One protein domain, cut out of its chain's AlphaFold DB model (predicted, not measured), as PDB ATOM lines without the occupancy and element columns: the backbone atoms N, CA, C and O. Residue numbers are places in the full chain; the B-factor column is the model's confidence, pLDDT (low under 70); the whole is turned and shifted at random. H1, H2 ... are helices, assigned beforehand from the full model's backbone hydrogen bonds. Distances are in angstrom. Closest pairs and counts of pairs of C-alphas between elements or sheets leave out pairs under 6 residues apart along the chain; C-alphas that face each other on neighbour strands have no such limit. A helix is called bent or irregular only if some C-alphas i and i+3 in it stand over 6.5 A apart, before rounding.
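What this domain is: This is residues 97 to 173 of the 173 residues of an uncharacterized protein of marine sediment metagenome (UniProt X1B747). Two helices, H1 and then H2, cross near their middles, and the long link between them, residues 117 to 137, runs back past H2. Beyond H2, on the side away from H1, the last stretch, residues 153 to 173, makes a loop that folds back on itself. The 77 printed residues, with 35 in the two named helices, under half, and no named strand, are all helix by class. The whole is compact and rounded, with a radius of gyration of the C-alphas of 12.1 A and spans of 29 by 28 by 21 A.

Where its parts are: H1, residues 97 to 116, begins at C-alpha 97 (19.314, -40.283, -5.626) and is 26.3 A long. It has a kink of 42 degrees near residue 107 and is irregular, with C-alphas 109 and 112 7.4 A apart. H2, residues 138 to 152, is 21.0 A long and ends at C-alpha 152 (18.345, -21.755, -22.713).

How they stand to each other: H1 touches H2 with residues 101 to 109 alone; the closest C-alphas, of Met 105 and Leu 145, are 6.6 A apart. They run the same way at a steep tilt of 48 degrees. Every O i to N i+4 pair is within hydrogen-bond range in H2, and 14 of 16 in H1.

The domain as a whole: The C-alphas farthest apart, of Glu 97 and Tyr 173, the chain's last residue, are 35.7 A apart. The printed part has no cut, and the link from H1 to H2 is long. Residues 154 to 173 have pLDDT under 70.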
ATOM      1  N   GLU A  97      19.368 -40.293  -4.162       89.38
ATOM      2  CA  GLU A  97      19.314 -40.283  -5.626       89.38
ATOM      3  C   GLU A  97      18.818 -38.936  -6.177       89.38
ATOM      4  O   GLU A  97      19.329 -38.469  -7.195       89.38
ATOM      5  N   GLN A  98      17.905 -38.258  -5.472       93.50
ATOM      6  CA  GLN A  98      17.363 -36.960  -5.883       93.50
ATOM      7  C   GLN A  98      18.452 -35.893  -5.921       93.50
ATOM      8  O   GLN A  98      18.602 -35.164  -6.901       93.50
ATOM      9  N   LYS A  99      19.297 -35.866  -4.891       92.31
ATOM     10  CA  LYS A  99      20.442 -34.954  -4.844       92.31
ATOM     11  C   LYS A  99      21.480 -35.275  -5.913       92.31
ATOM     12  O   LYS A  99      22.079 -34.357  -6.461       92.31
ATOM     13  N   VAL A 100      21.701 -36.555  -6.233       91.50
ATOM     14  CA  VAL A 100      22.587 -36.935  -7.350       91.50
ATOM     15  C   VAL A 100      22.042 -36.379  -8.662       91.50
ATOM     16  O   VAL A 100      22.788 -35.747  -9.407       91.50
ATOM     17  N   PHE A 101      20.748 -36.563  -8.918       92.25
ATOM     18  CA  PHE A 101      20.080 -36.044 -10.105       92.25
ATOM     19  C   PHE A 101      20.234 -34.519 -10.233       92.25
ATOM     20  O   PHE A 101      20.705 -34.032 -11.262       92.25
ATOM     21  N   GLU A 102      19.942 -33.765  -9.170       93.12
ATOM     22  CA  GLU A 102      20.098 -32.303  -9.139       93.12
ATOM     23  C   GLU A 102      21.546 -31.862  -9.402       93.12
ATOM     24  O   GLU A 102      21.795 -30.932 -10.176       93.12
ATOM     25  N   ILE A 103      22.519 -32.560  -8.806       90.19
ATOM     26  CA  ILE A 103      23.944 -32.302  -9.031       90.19
ATOM     27  C   ILE A 103      24.309 -32.530 -10.502       90.19
ATOM     28  O   ILE A 103      25.000 -31.689 -11.079       90.19
ATOM     29  N   ILE A 104      23.850 -33.622 -11.126       90.75
ATOM     30  CA  ILE A 104      24.113 -33.906 -12.547       90.75
ATOM     31  C   ILE A 104      23.535 -32.793 -13.426       90.75
ATOM     32  O   ILE A 104      24.253 -32.271 -14.282       90.75
ATOM     33  N   MET A 105      22.284 -32.376 -13.187       90.56
ATOM     34  CA  MET A 105      21.655 -31.287 -13.946       90.56
ATOM     35  C   MET A 105      22.470 -29.994 -13.833       90.56
ATOM     36  O   MET A 105      22.745 -29.340 -14.842       90.56
ATOM     37  N   GLN A 106      22.931 -29.645 -12.629       90.62
ATOM     38  CA  GLN A 106      23.746 -28.449 -12.401       90.62
ATOM     39  C   GLN A 106      25.136 -28.542 -13.056       90.62
ATOM     40  O   GLN A 106      25.669 -27.544 -13.555       90.62
ATOM     41  N   LEU A 107      25.757 -29.723 -13.023       88.56
ATOM     42  CA  LEU A 107      27.077 -29.944 -13.609       88.56
ATOM     43  C   LEU A 107      27.039 -29.733 -15.120       88.56
ATOM     44  O   LEU A 107      27.849 -28.959 -15.631       88.56
ATOM     45  N   CYS A 108      26.078 -30.358 -15.801       86.69
ATOM     46  CA  CYS A 108      25.996 -30.356 -17.260       86.69
ATOM     47  C   CYS A 108      25.510 -29.019 -17.823       86.69
ATOM     48  O   CYS A 108      26.057 -28.543 -18.807       86.69
ATOM     49  N   SER A 109      24.526 -28.378 -17.184       85.06
ATOM     50  CA  SER A 109      23.958 -27.120 -17.692       85.06
ATOM     51  C   SER A 109      24.818 -25.887 -17.404       85.06
ATOM     52  O   SER A 109      24.675 -24.865 -18.070       85.06
ATOM     53  N   ASN A 110      25.686 -25.938 -16.385       86.31
ATOM     54  CA  ASN A 110      26.295 -24.723 -15.846       86.31
ATOM     55  C   ASN A 110      27.768 -24.899 -15.457       86.31
ATOM     56  O   ASN A 110      28.632 -24.213 -16.002       86.31
ATOM     57  N   ARG A 111      28.095 -25.801 -14.518       86.12
ATOM     58  CA  ARG A 111      29.455 -25.840 -13.937       86.12
ATOM     59  C   ARG A 111      30.523 -26.310 -14.926       86.12
ATOM     60  O   ARG A 111      31.577 -25.683 -14.994       86.12
ATOM     61  N   ILE A 112      30.274 -27.401 -15.652       86.69
ATOM     62  CA  ILE A 112      31.225 -27.965 -16.622       86.69
ATOM     63  C   ILE A 112      31.382 -27.025 -17.827       86.69
ATOM     64  O   ILE A 112      32.522 -26.619 -18.070       86.69
ATOM     65  N   PRO A 113      30.300 -26.573 -18.502       87.06
ATOM     66  CA  PRO A 113      30.422 -25.624 -19.610       87.06
ATOM     67  C   PRO A 113      31.213 -24.370 -19.228       87.06
ATOM     68  O   PRO A 113      32.163 -23.996 -19.911       87.06
ATOM     69  N   LYS A 114      30.921 -23.767 -18.065       88.06
ATOM     70  CA  LYS A 114      31.655 -22.582 -17.592       88.06
ATOM     71  C   LYS A 114      33.119 -22.861 -17.277       88.06
ATOM     72  O   LYS A 114      33.965 -22.032 -17.597       88.06
ATOM     73  N   LYS A 115      33.430 -23.994 -16.637       84.00
ATOM     74  CA  LYS A 115      34.811 -24.344 -16.268       84.00
ATOM     75  C   LYS A 115      35.685 -24.542 -17.507       84.00
ATOM     76  O   LYS A 115      36.821 -24.078 -17.516       84.00
ATOM     77  N   PHE A 116      35.154 -25.209 -18.528       83.56
ATOM     78  CA  PHE A 116      35.896 -25.551 -19.741       83.56
ATOM     79  C   PHE A 116      35.677 -24.568 -20.898       83.56
ATOM     80  O   PHE A 116      36.278 -24.738 -21.950       83.56
ATOM     81  N   LYS A 117      34.880 -23.509 -20.686       87.12
ATOM     82  CA  LYS A 117      34.493 -22.523 -21.713       87.12
ATOM     83  C   LYS A 117      33.867 -23.184 -22.947       87.12
ATOM     84  O   LYS A 117      34.127 -22.777 -24.073       87.12
ATOM     85  N   LEU A 118      33.052 -24.203 -22.700       83.94
ATOM     86  CA  LEU A 118      32.323 -24.947 -23.716       83.94
ATOM     87  C   LEU A 118      30.893 -24.426 -23.817       83.94
ATOM     88  O   LEU A 118      30.332 -23.929 -22.835       83.94
ATOM     89  N   ASP A 119      30.293 -24.592 -24.991       79.31
ATOM     90  CA  ASP A 119      28.844 -24.491 -25.129       79.31
ATOM     91  C   ASP A 119      28.186 -25.623 -24.309       79.31
ATOM     92  O   ASP A 119      28.657 -26.762 -24.376       79.31
ATOM     93  N   PRO A 120      27.123 -25.367 -23.522       75.50
ATOM     94  CA  PRO A 120      26.338 -26.431 -22.891       75.50
ATOM     95  C   PRO A 120      25.803 -27.497 -23.863       75.50
ATOM     96  O   PRO A 120      25.514 -28.612 -23.434       75.50
ATOM     97  N   LEU A 121      25.674 -27.166 -25.150       76.62
ATOM     98  CA  LEU A 121      25.308 -28.068 -26.244       76.62
ATOM     99  C   LEU A 121      26.515 -28.746 -26.908       76.62
ATOM    100  O   LEU A 121      26.334 -29.497 -27.867       76.62
ATOM    101  N   SER A 122      27.736 -28.480 -26.441       76.06
ATOM    102  CA  SER A 122      28.948 -29.053 -27.024       76.06
ATOM    103  C   SER A 122      28.952 -30.576 -26.902       76.06
ATOM    104  O   SER A 122      28.699 -31.140 -25.835       76.06
ATOM    105  N   SER A 123      29.331 -31.238 -27.996       74.62
ATOM    106  CA  SER A 123      29.583 -32.680 -28.056       74.62
ATOM    107  C   SER A 123      30.776 -33.126 -27.202       74.62
ATOM    108  O   SER A 123      30.973 -34.319 -26.987       74.62
ATOM    109  N   GLU A 124      31.552 -32.178 -26.671       79.12
ATOM    110  CA  GLU A 124      32.652 -32.432 -25.740       79.12
ATOM    111  C   GLU A 124      32.174 -32.806 -24.325       79.12
ATOM    112  O   GLU A 124      32.977 -33.246 -23.500       79.12
ATOM    113  N   ILE A 125      30.877 -32.654 -24.024       82.62
ATOM    114  CA  ILE A 125      30.279 -33.045 -22.743       82.62
ATOM    115  C   ILE A 125      29.372 -34.259 -22.955       82.62
ATOM    116  O   ILE A 125      28.345 -34.180 -23.624       82.62
ATOM    117  N   GLN A 126      29.710 -35.377 -22.309       84.12
ATOM    118  CA  GLN A 126      28.906 -36.596 -22.343       84.12
ATOM    119  C   GLN A 126      28.538 -37.058 -20.932       84.12
ATOM    120  O   GLN A 126      29.383 -37.122 -20.038       84.12
ATOM    121  N   VAL A 127      27.265 -37.416 -20.743       86.38
ATOM    122  CA  VAL A 127      26.762 -38.030 -19.507       86.38
ATOM    123  C   VAL A 127      26.551 -39.517 -19.752       86.38
ATOM    124  O   VAL A 127      25.835 -39.907 -20.672       86.38
ATOM    125  N   LEU A 128      27.167 -40.347 -18.913       87.00
ATOM    126  CA  LEU A 128      27.033 -41.799 -18.957       87.00
ATOM    127  C   LEU A 128      26.260 -42.273 -17.724       87.00
ATOM    128  O   LEU A 128      26.551 -41.846 -16.607       87.00
ATOM    129  N   SER A 129      25.291 -43.167 -17.926       89.94
ATOM    130  CA  SER A 129      24.543 -43.820 -16.849       89.94
ATOM    131  C   SER A 129      24.501 -45.330 -17.089       89.94
ATOM    132  O   SER A 129      24.291 -45.750 -18.229       89.94
ATOM    133  N   PRO A 130      24.696 -46.162 -16.047       85.31
ATOM    134  CA  PRO A 130      24.665 -47.617 -16.183       85.31
ATOM    135  C   PRO A 130      23.244 -48.176 -16.360       85.31
ATOM    136  O   PRO A 130      23.092 -49.361 -16.646       85.31
ATOM    137  N   MET A 131      22.203 -47.360 -16.156       86.31
ATOM    138  CA  MET A 131      20.807 -47.794 -16.208       86.31
ATOM    139  C   MET A 131      19.995 -46.941 -17.180       86.31
ATOM    140  O   MET A 131      20.134 -45.723 -17.220       86.31
ATOM    141  N   TYR A 132      19.084 -47.573 -17.924       84.44
ATOM    142  CA  TYR A 132      18.144 -46.854 -18.792       84.44
ATOM    143  C   TYR A 132      17.033 -46.158 -17.995       84.44
ATOM    144  O   TYR A 132      16.726 -44.991 -18.228       84.44
ATOM    145  N   ARG A 133      16.460 -46.872 -17.018       87.56
ATOM    146  CA  ARG A 133      15.349 -46.413 -16.172       87.56
ATOM    147  C   ARG A 133      15.843 -45.940 -14.804       87.56
ATOM    148  O   ARG A 133      16.963 -46.249 -14.410       87.56
ATOM    149  N   GLY A 134      14.966 -45.256 -14.072       91.50
ATOM    150  CA  GLY A 134      15.259 -44.678 -12.759       91.50
ATOM    151  C   GLY A 134      15.464 -43.169 -12.837       91.50
ATOM    152  O   GLY A 134      15.455 -42.588 -13.924       91.50
ATOM    153  N   LEU A 135      15.632 -42.528 -11.684       91.38
ATOM    154  CA  LEU A 135      15.740 -41.073 -11.613       91.38
ATOM    155  C   LEU A 135      17.049 -40.583 -12.250       91.38
ATOM    156  O   LEU A 135      17.046 -39.604 -12.994       91.38
ATOM    157  N   VAL A 136      18.145 -41.312 -12.041       91.06
ATOM    158  CA  VAL A 136      19.436 -41.085 -12.721       91.06
ATOM    159  C   VAL A 136      19.639 -41.992 -13.945       91.06
ATOM    160  O   VAL A 136      20.766 -42.209 -14.394       91.06
ATOM    161  N   GLY A 137      18.552 -42.544 -14.492       89.38
ATOM    162  CA  GLY A 137      18.576 -43.353 -15.708       89.38
ATOM    163  C   GLY A 137      18.666 -42.508 -16.980       89.38
ATOM    164  O   GLY A 137      18.250 -41.348 -16.992       89.38
ATOM    165  N   VAL A 138      19.180 -43.098 -18.063       89.19
ATOM    166  CA  VAL A 138      19.344 -42.442 -19.376       89.19
ATOM    167  C   VAL A 138      18.067 -41.728 -19.830       89.19
ATOM    168  O   VAL A 138      18.133 -40.565 -20.225       89.19
ATOM    169  N   ASP A 139      16.903 -42.375 -19.729       89.38
ATOM    170  CA  ASP A 139      15.639 -41.819 -20.227       89.38
ATOM    171  C   ASP A 139      15.251 -40.528 -19.491       89.38
ATOM    172  O   ASP A 139      14.860 -39.531 -20.107       89.38
ATOM    173  N   ASN A 140      15.376 -40.538 -18.160       92.00
ATOM    174  CA  ASN A 140      15.012 -39.398 -17.330       92.00
ATOM    175  C   ASN A 140      16.044 -38.268 -17.444       92.00
ATOM    176  O   ASN A 140      15.661 -37.106 -17.583       92.00
ATOM    177  N   LEU A 141      17.340 -38.595 -17.445       91.31
ATOM    178  CA  LEU A 141      18.407 -37.611 -17.630       91.31
ATOM    179  C   LEU A 141      18.279 -36.900 -18.982       91.31
ATOM    180  O   LEU A 141      18.330 -35.673 -19.022       91.31
ATOM    181  N   ASN A 142      18.034 -37.644 -20.064       89.69
ATOM    182  CA  ASN A 142      17.852 -37.073 -21.398       89.69
ATOM    183  C   ASN A 142      16.681 -36.093 -21.441       89.69
ATOM    184  O   ASN A 142      16.840 -34.979 -21.933       89.69
ATOM    185  N   ARG A 143      15.518 -36.485 -20.906       90.69
ATOM    186  CA  ARG A 143      14.326 -35.627 -20.886       90.69
ATOM    187  C   ARG A 143      14.594 -34.303 -20.168       90.69
ATOM    188  O   ARG A 143      14.362 -33.242 -20.738       90.69
ATOM    189  N   ASN A 144      15.126 -34.369 -18.949       91.44
ATOM    190  CA  ASN A 144      15.326 -33.186 -18.113       91.44
ATOM    191  C   ASN A 144      16.450 -32.280 -18.636       91.44
ATOM    192  O   ASN A 144      16.293 -31.061 -18.656       91.44
ATOM    193  N   LEU A 145      17.561 -32.850 -19.119       87.75
ATOM    194  CA  LEU A 145      18.619 -32.056 -19.750       87.75
ATOM    195  C   LEU A 145      18.108 -31.354 -21.005       87.75
ATOM    196  O   LEU A 145      18.407 -30.182 -21.204       87.75
ATOM    197  N   GLN A 146      17.300 -32.029 -21.827       84.88
ATOM    198  CA  GLN A 146      16.698 -31.397 -22.997       84.88
ATOM    199  C   GLN A 146      15.763 -30.251 -22.627       84.88
ATOM    200  O   GLN A 146      15.809 -29.221 -23.286       84.88
ATOM    201  N   GLU A 147      14.924 -30.399 -21.603       87.38
ATOM    202  CA  GLU A 147      14.036 -29.320 -21.157       87.38
ATOM    203  C   GLU A 147      14.826 -28.091 -20.690       87.38
ATOM    204  O   GLU A 147      14.551 -26.978 -21.142       87.38
ATOM    205  N   ILE A 148      15.862 -28.295 -19.871       84.88
ATOM    206  CA  ILE A 148      16.735 -27.218 -19.380       84.88
ATOM    207  C   ILE A 148      17.462 -26.531 -20.543       84.88
ATOM    208  O   ILE A 148      17.507 -25.303 -20.624       84.88
ATOM    209  N   LEU A 149      18.025 -27.313 -21.465       80.75
ATOM    210  CA  LEU A 149      18.797 -26.778 -22.583       80.75
ATOM    211  C   LEU A 149      17.902 -26.110 -23.636       80.75
ATOM    212  O   LEU A 149      18.292 -25.084 -24.182       80.75
ATOM    213  N   LYS A 150      16.682 -26.606 -23.880       79.62
ATOM    214  CA  LYS A 150      15.693 -25.948 -24.754       79.62
ATOM    215  C   LYS A 150      15.281 -24.579 -24.233       79.62
ATOM    216  O   LYS A 150      15.139 -23.654 -25.023       79.62
ATOM    217  N   GLN A 151      15.099 -24.436 -22.921       75.31
ATOM    218  CA  GLN A 151      14.786 -23.138 -22.315       75.31
ATOM    219  C   GLN A 151      15.925 -22.131 -22.516       75.31
ATOM    220  O   GLN A 151      15.666 -20.955 -22.757       75.31
ATOM    221  N   ALA A 152      17.177 -22.591 -22.453       71.56
ATOM    222  CA  ALA A 152      18.345 -21.755 -22.713       71.56
ATOM    223  C   ALA A 152      18.568 -21.475 -24.216       71.56
ATOM    224  O   ALA A 152      19.065 -20.407 -24.568       71.56
ATOM    225  N   PHE A 153      18.177 -22.406 -25.095       71.38
ATOM    226  CA  PHE A 153      18.416 -22.362 -26.541       71.38
ATOM    227  C   PHE A 153      17.156 -22.762 -27.338       71.38
ATOM    228  O   PHE A 153      17.098 -23.850 -27.920       71.38
ATOM    229  N   PRO A 154      16.135 -21.888 -27.412       60.44
ATOM    230  CA  PRO A 154      14.820 -22.225 -27.973       60.44
ATOM    231  C   PRO A 154      14.819 -22.561 -29.474       60.44
ATOM    232  O   PRO A 154      13.891 -23.212 -29.947       60.44
ATOM    233  N   ASN A 155      15.856 -22.160 -30.218       57.22
ATOM    234  CA  ASN A 155      15.963 -22.371 -31.668       57.22
ATOM    235  C   ASN A 155      16.815 -23.596 -32.058       57.22
ATOM    236  O   ASN A 155      17.000 -23.854 -33.247       57.22
ATOM    237  N   CYS A 156      17.347 -24.350 -31.089       53.44
ATOM    238  CA  CYS A 156      18.117 -25.562 -31.366       53.44
ATOM    239  C   CYS A 156      17.200 -26.787 -31.467       53.44
ATOM    240  O   CYS A 156      16.363 -27.035 -30.599       53.44
ATOM    241  N   MET A 157      17.372 -27.590 -32.521       45.16
ATOM    242  CA  MET A 157      16.689 -28.876 -32.652       45.16
ATOM    243  C   MET A 157      17.415 -29.931 -31.811       45.16
ATOM    244  O   MET A 157      18.550 -30.297 -32.100       45.16
ATOM    245  N   PHE A 158      16.747 -30.443 -30.778       53.50
ATOM    246  CA  PHE A 158      17.284 -31.487 -29.904       53.50
ATOM    247  C   PHE A 158      16.792 -32.860 -30.367       53.50
ATOM    248  O   PHE A 158      15.600 -33.153 -30.255       53.50
ATOM    249  N   LEU A 159      17.694 -33.708 -30.865       44.22
ATOM    250  CA  LEU A 159      17.382 -35.095 -31.216       44.22
ATOM    251  C   LEU A 159      17.605 -36.019 -30.009       44.22
ATOM    252  O   LEU A 159      18.625 -35.954 -29.327       44.22
ATOM    253  N   LEU A 160      16.624 -36.881 -29.735       43.19
ATOM    254  CA  LEU A 160      16.720 -37.948 -28.737       43.19
ATOM    255  C   LEU A 160      17.482 -39.136 -29.342       43.19
ATOM    256  O   LEU A 160      16.949 -39.850 -30.189       43.19
ATOM    257  N   GLY A 161      18.712 -39.374 -28.887       43.44
ATOM    258  CA  GLY A 161      19.449 -40.606 -29.177       43.44
ATOM    259  C   GLY A 161      18.889 -41.768 -28.359       43.44
ATOM    260  O   GLY A 161      19.396 -42.072 -27.285       43.44
ATOM    261  N   GLY A 162      17.806 -42.382 -28.833       35.50
ATOM    262  CA  GLY A 162      17.149 -43.503 -28.166       35.50
ATOM    263  C   GLY A 162      16.869 -44.628 -29.150       35.50
ATOM    264  O   GLY A 162      15.781 -44.652 -29.715       35.50
ATOM    265  N   LYS A 163      17.865 -45.502 -29.367       34.88
ATOM    266  CA  LYS A 163      17.789 -46.902 -29.862       34.88
ATOM    267  C   LYS A 163      19.113 -47.314 -30.532       34.88
ATOM    268  O   LYS A 163      19.149 -47.526 -31.735       34.88
ATOM    269  N   ALA A 164      20.194 -47.390 -29.759       31.52
ATOM    270  CA  ALA A 164      21.371 -48.231 -30.031       31.52
ATOM    271  C   ALA A 164      22.409 -47.981 -28.926       31.52
ATOM    272  O   ALA A 164      23.109 -46.980 -28.989       31.52
ATOM    273  N   ASP A 165      22.433 -48.836 -27.898       36.25
ATOM    274  CA  ASP A 165      23.527 -49.190 -26.961       36.25
ATOM    275  C   ASP A 165      24.702 -48.231 -26.660       36.25
ATOM    276  O   ASP A 165      25.771 -48.659 -26.234       36.25
ATOM    277  N   THR A 166      24.532 -46.921 -26.785       31.47
ATOM    278  CA  THR A 166      25.563 -45.922 -26.509       31.47
ATOM    279  C   THR A 166      24.895 -44.599 -26.154       31.47
ATOM    280  O   THR A 166      24.002 -44.122 -26.853       31.47
ATOM    281  N   GLY A 167      25.285 -44.043 -25.006       30.31
ATOM    282  CA  GLY A 167      24.748 -42.793 -24.480       30.31
ATOM    283  C   GLY A 167      24.971 -41.612 -25.424       30.31
ATOM    284  O   GLY A 167      25.946 -41.582 -26.164       30.31
ATOM    285  N   ILE A 168      24.038 -40.659 -25.363       30.59
ATOM    286  CA  ILE A 168      24.066 -39.284 -25.894       30.59
ATOM    287  C   ILE A 168      25.167 -39.041 -26.944       30.59
ATOM    288  O   ILE A 168      26.287 -38.656 -26.614       30.59
ATOM    289  N   PHE A 169      24.814 -39.237 -28.215       28.08
ATOM    290  CA  PHE A 169      25.520 -38.657 -29.353       28.08
ATOM    291  C   PHE A 169      24.899 -37.289 -29.652       28.08
ATOM    292  O   PHE A 169      23.810 -37.214 -30.220       28.08
ATOM    293  N   LEU A 170      25.588 -36.207 -29.289       27.20
ATOM    294  CA  LEU A 170      25.456 -34.940 -30.007       27.20
ATOM    295  C   LEU A 170      26.521 -34.964 -31.101       27.20
ATOM    296  O   LEU A 170      27.701 -34.770 -30.840       27.20
ATOM    297  N   CYS A 171      26.111 -35.299 -32.318       20.44
ATOM    298  CA  CYS A 171      26.945 -35.227 -33.509       20.44
ATOM    299  C   CYS A 171      26.285 -34.226 -34.453       20.44
ATOM    300  O   CYS A 171      25.106 -34.401 -34.745       20.44
ATOM    301  N   CYS A 172      27.027 -33.221 -34.915       24.06
ATOM    302  CA  CYS A 172      26.851 -32.623 -36.238       24.06
ATOM    303  C   CYS A 172      28.152 -31.908 -36.641       24.06
ATOM    304  O   CYS A 172      28.819 -31.337 -35.783       24.06
ATOM    305  N   TYR A 173      28.479 -32.044 -37.929       28.39
ATOM    306  CA  TYR A 173      29.702 -31.637 -38.636       28.39
ATOM    307  C   TYR A 173      30.197 -30.215 -38.360       28.39
ATOM    308  O   TYR A 173      29.346 -29.307 -38.247       28.39
TER     309      TYR A 173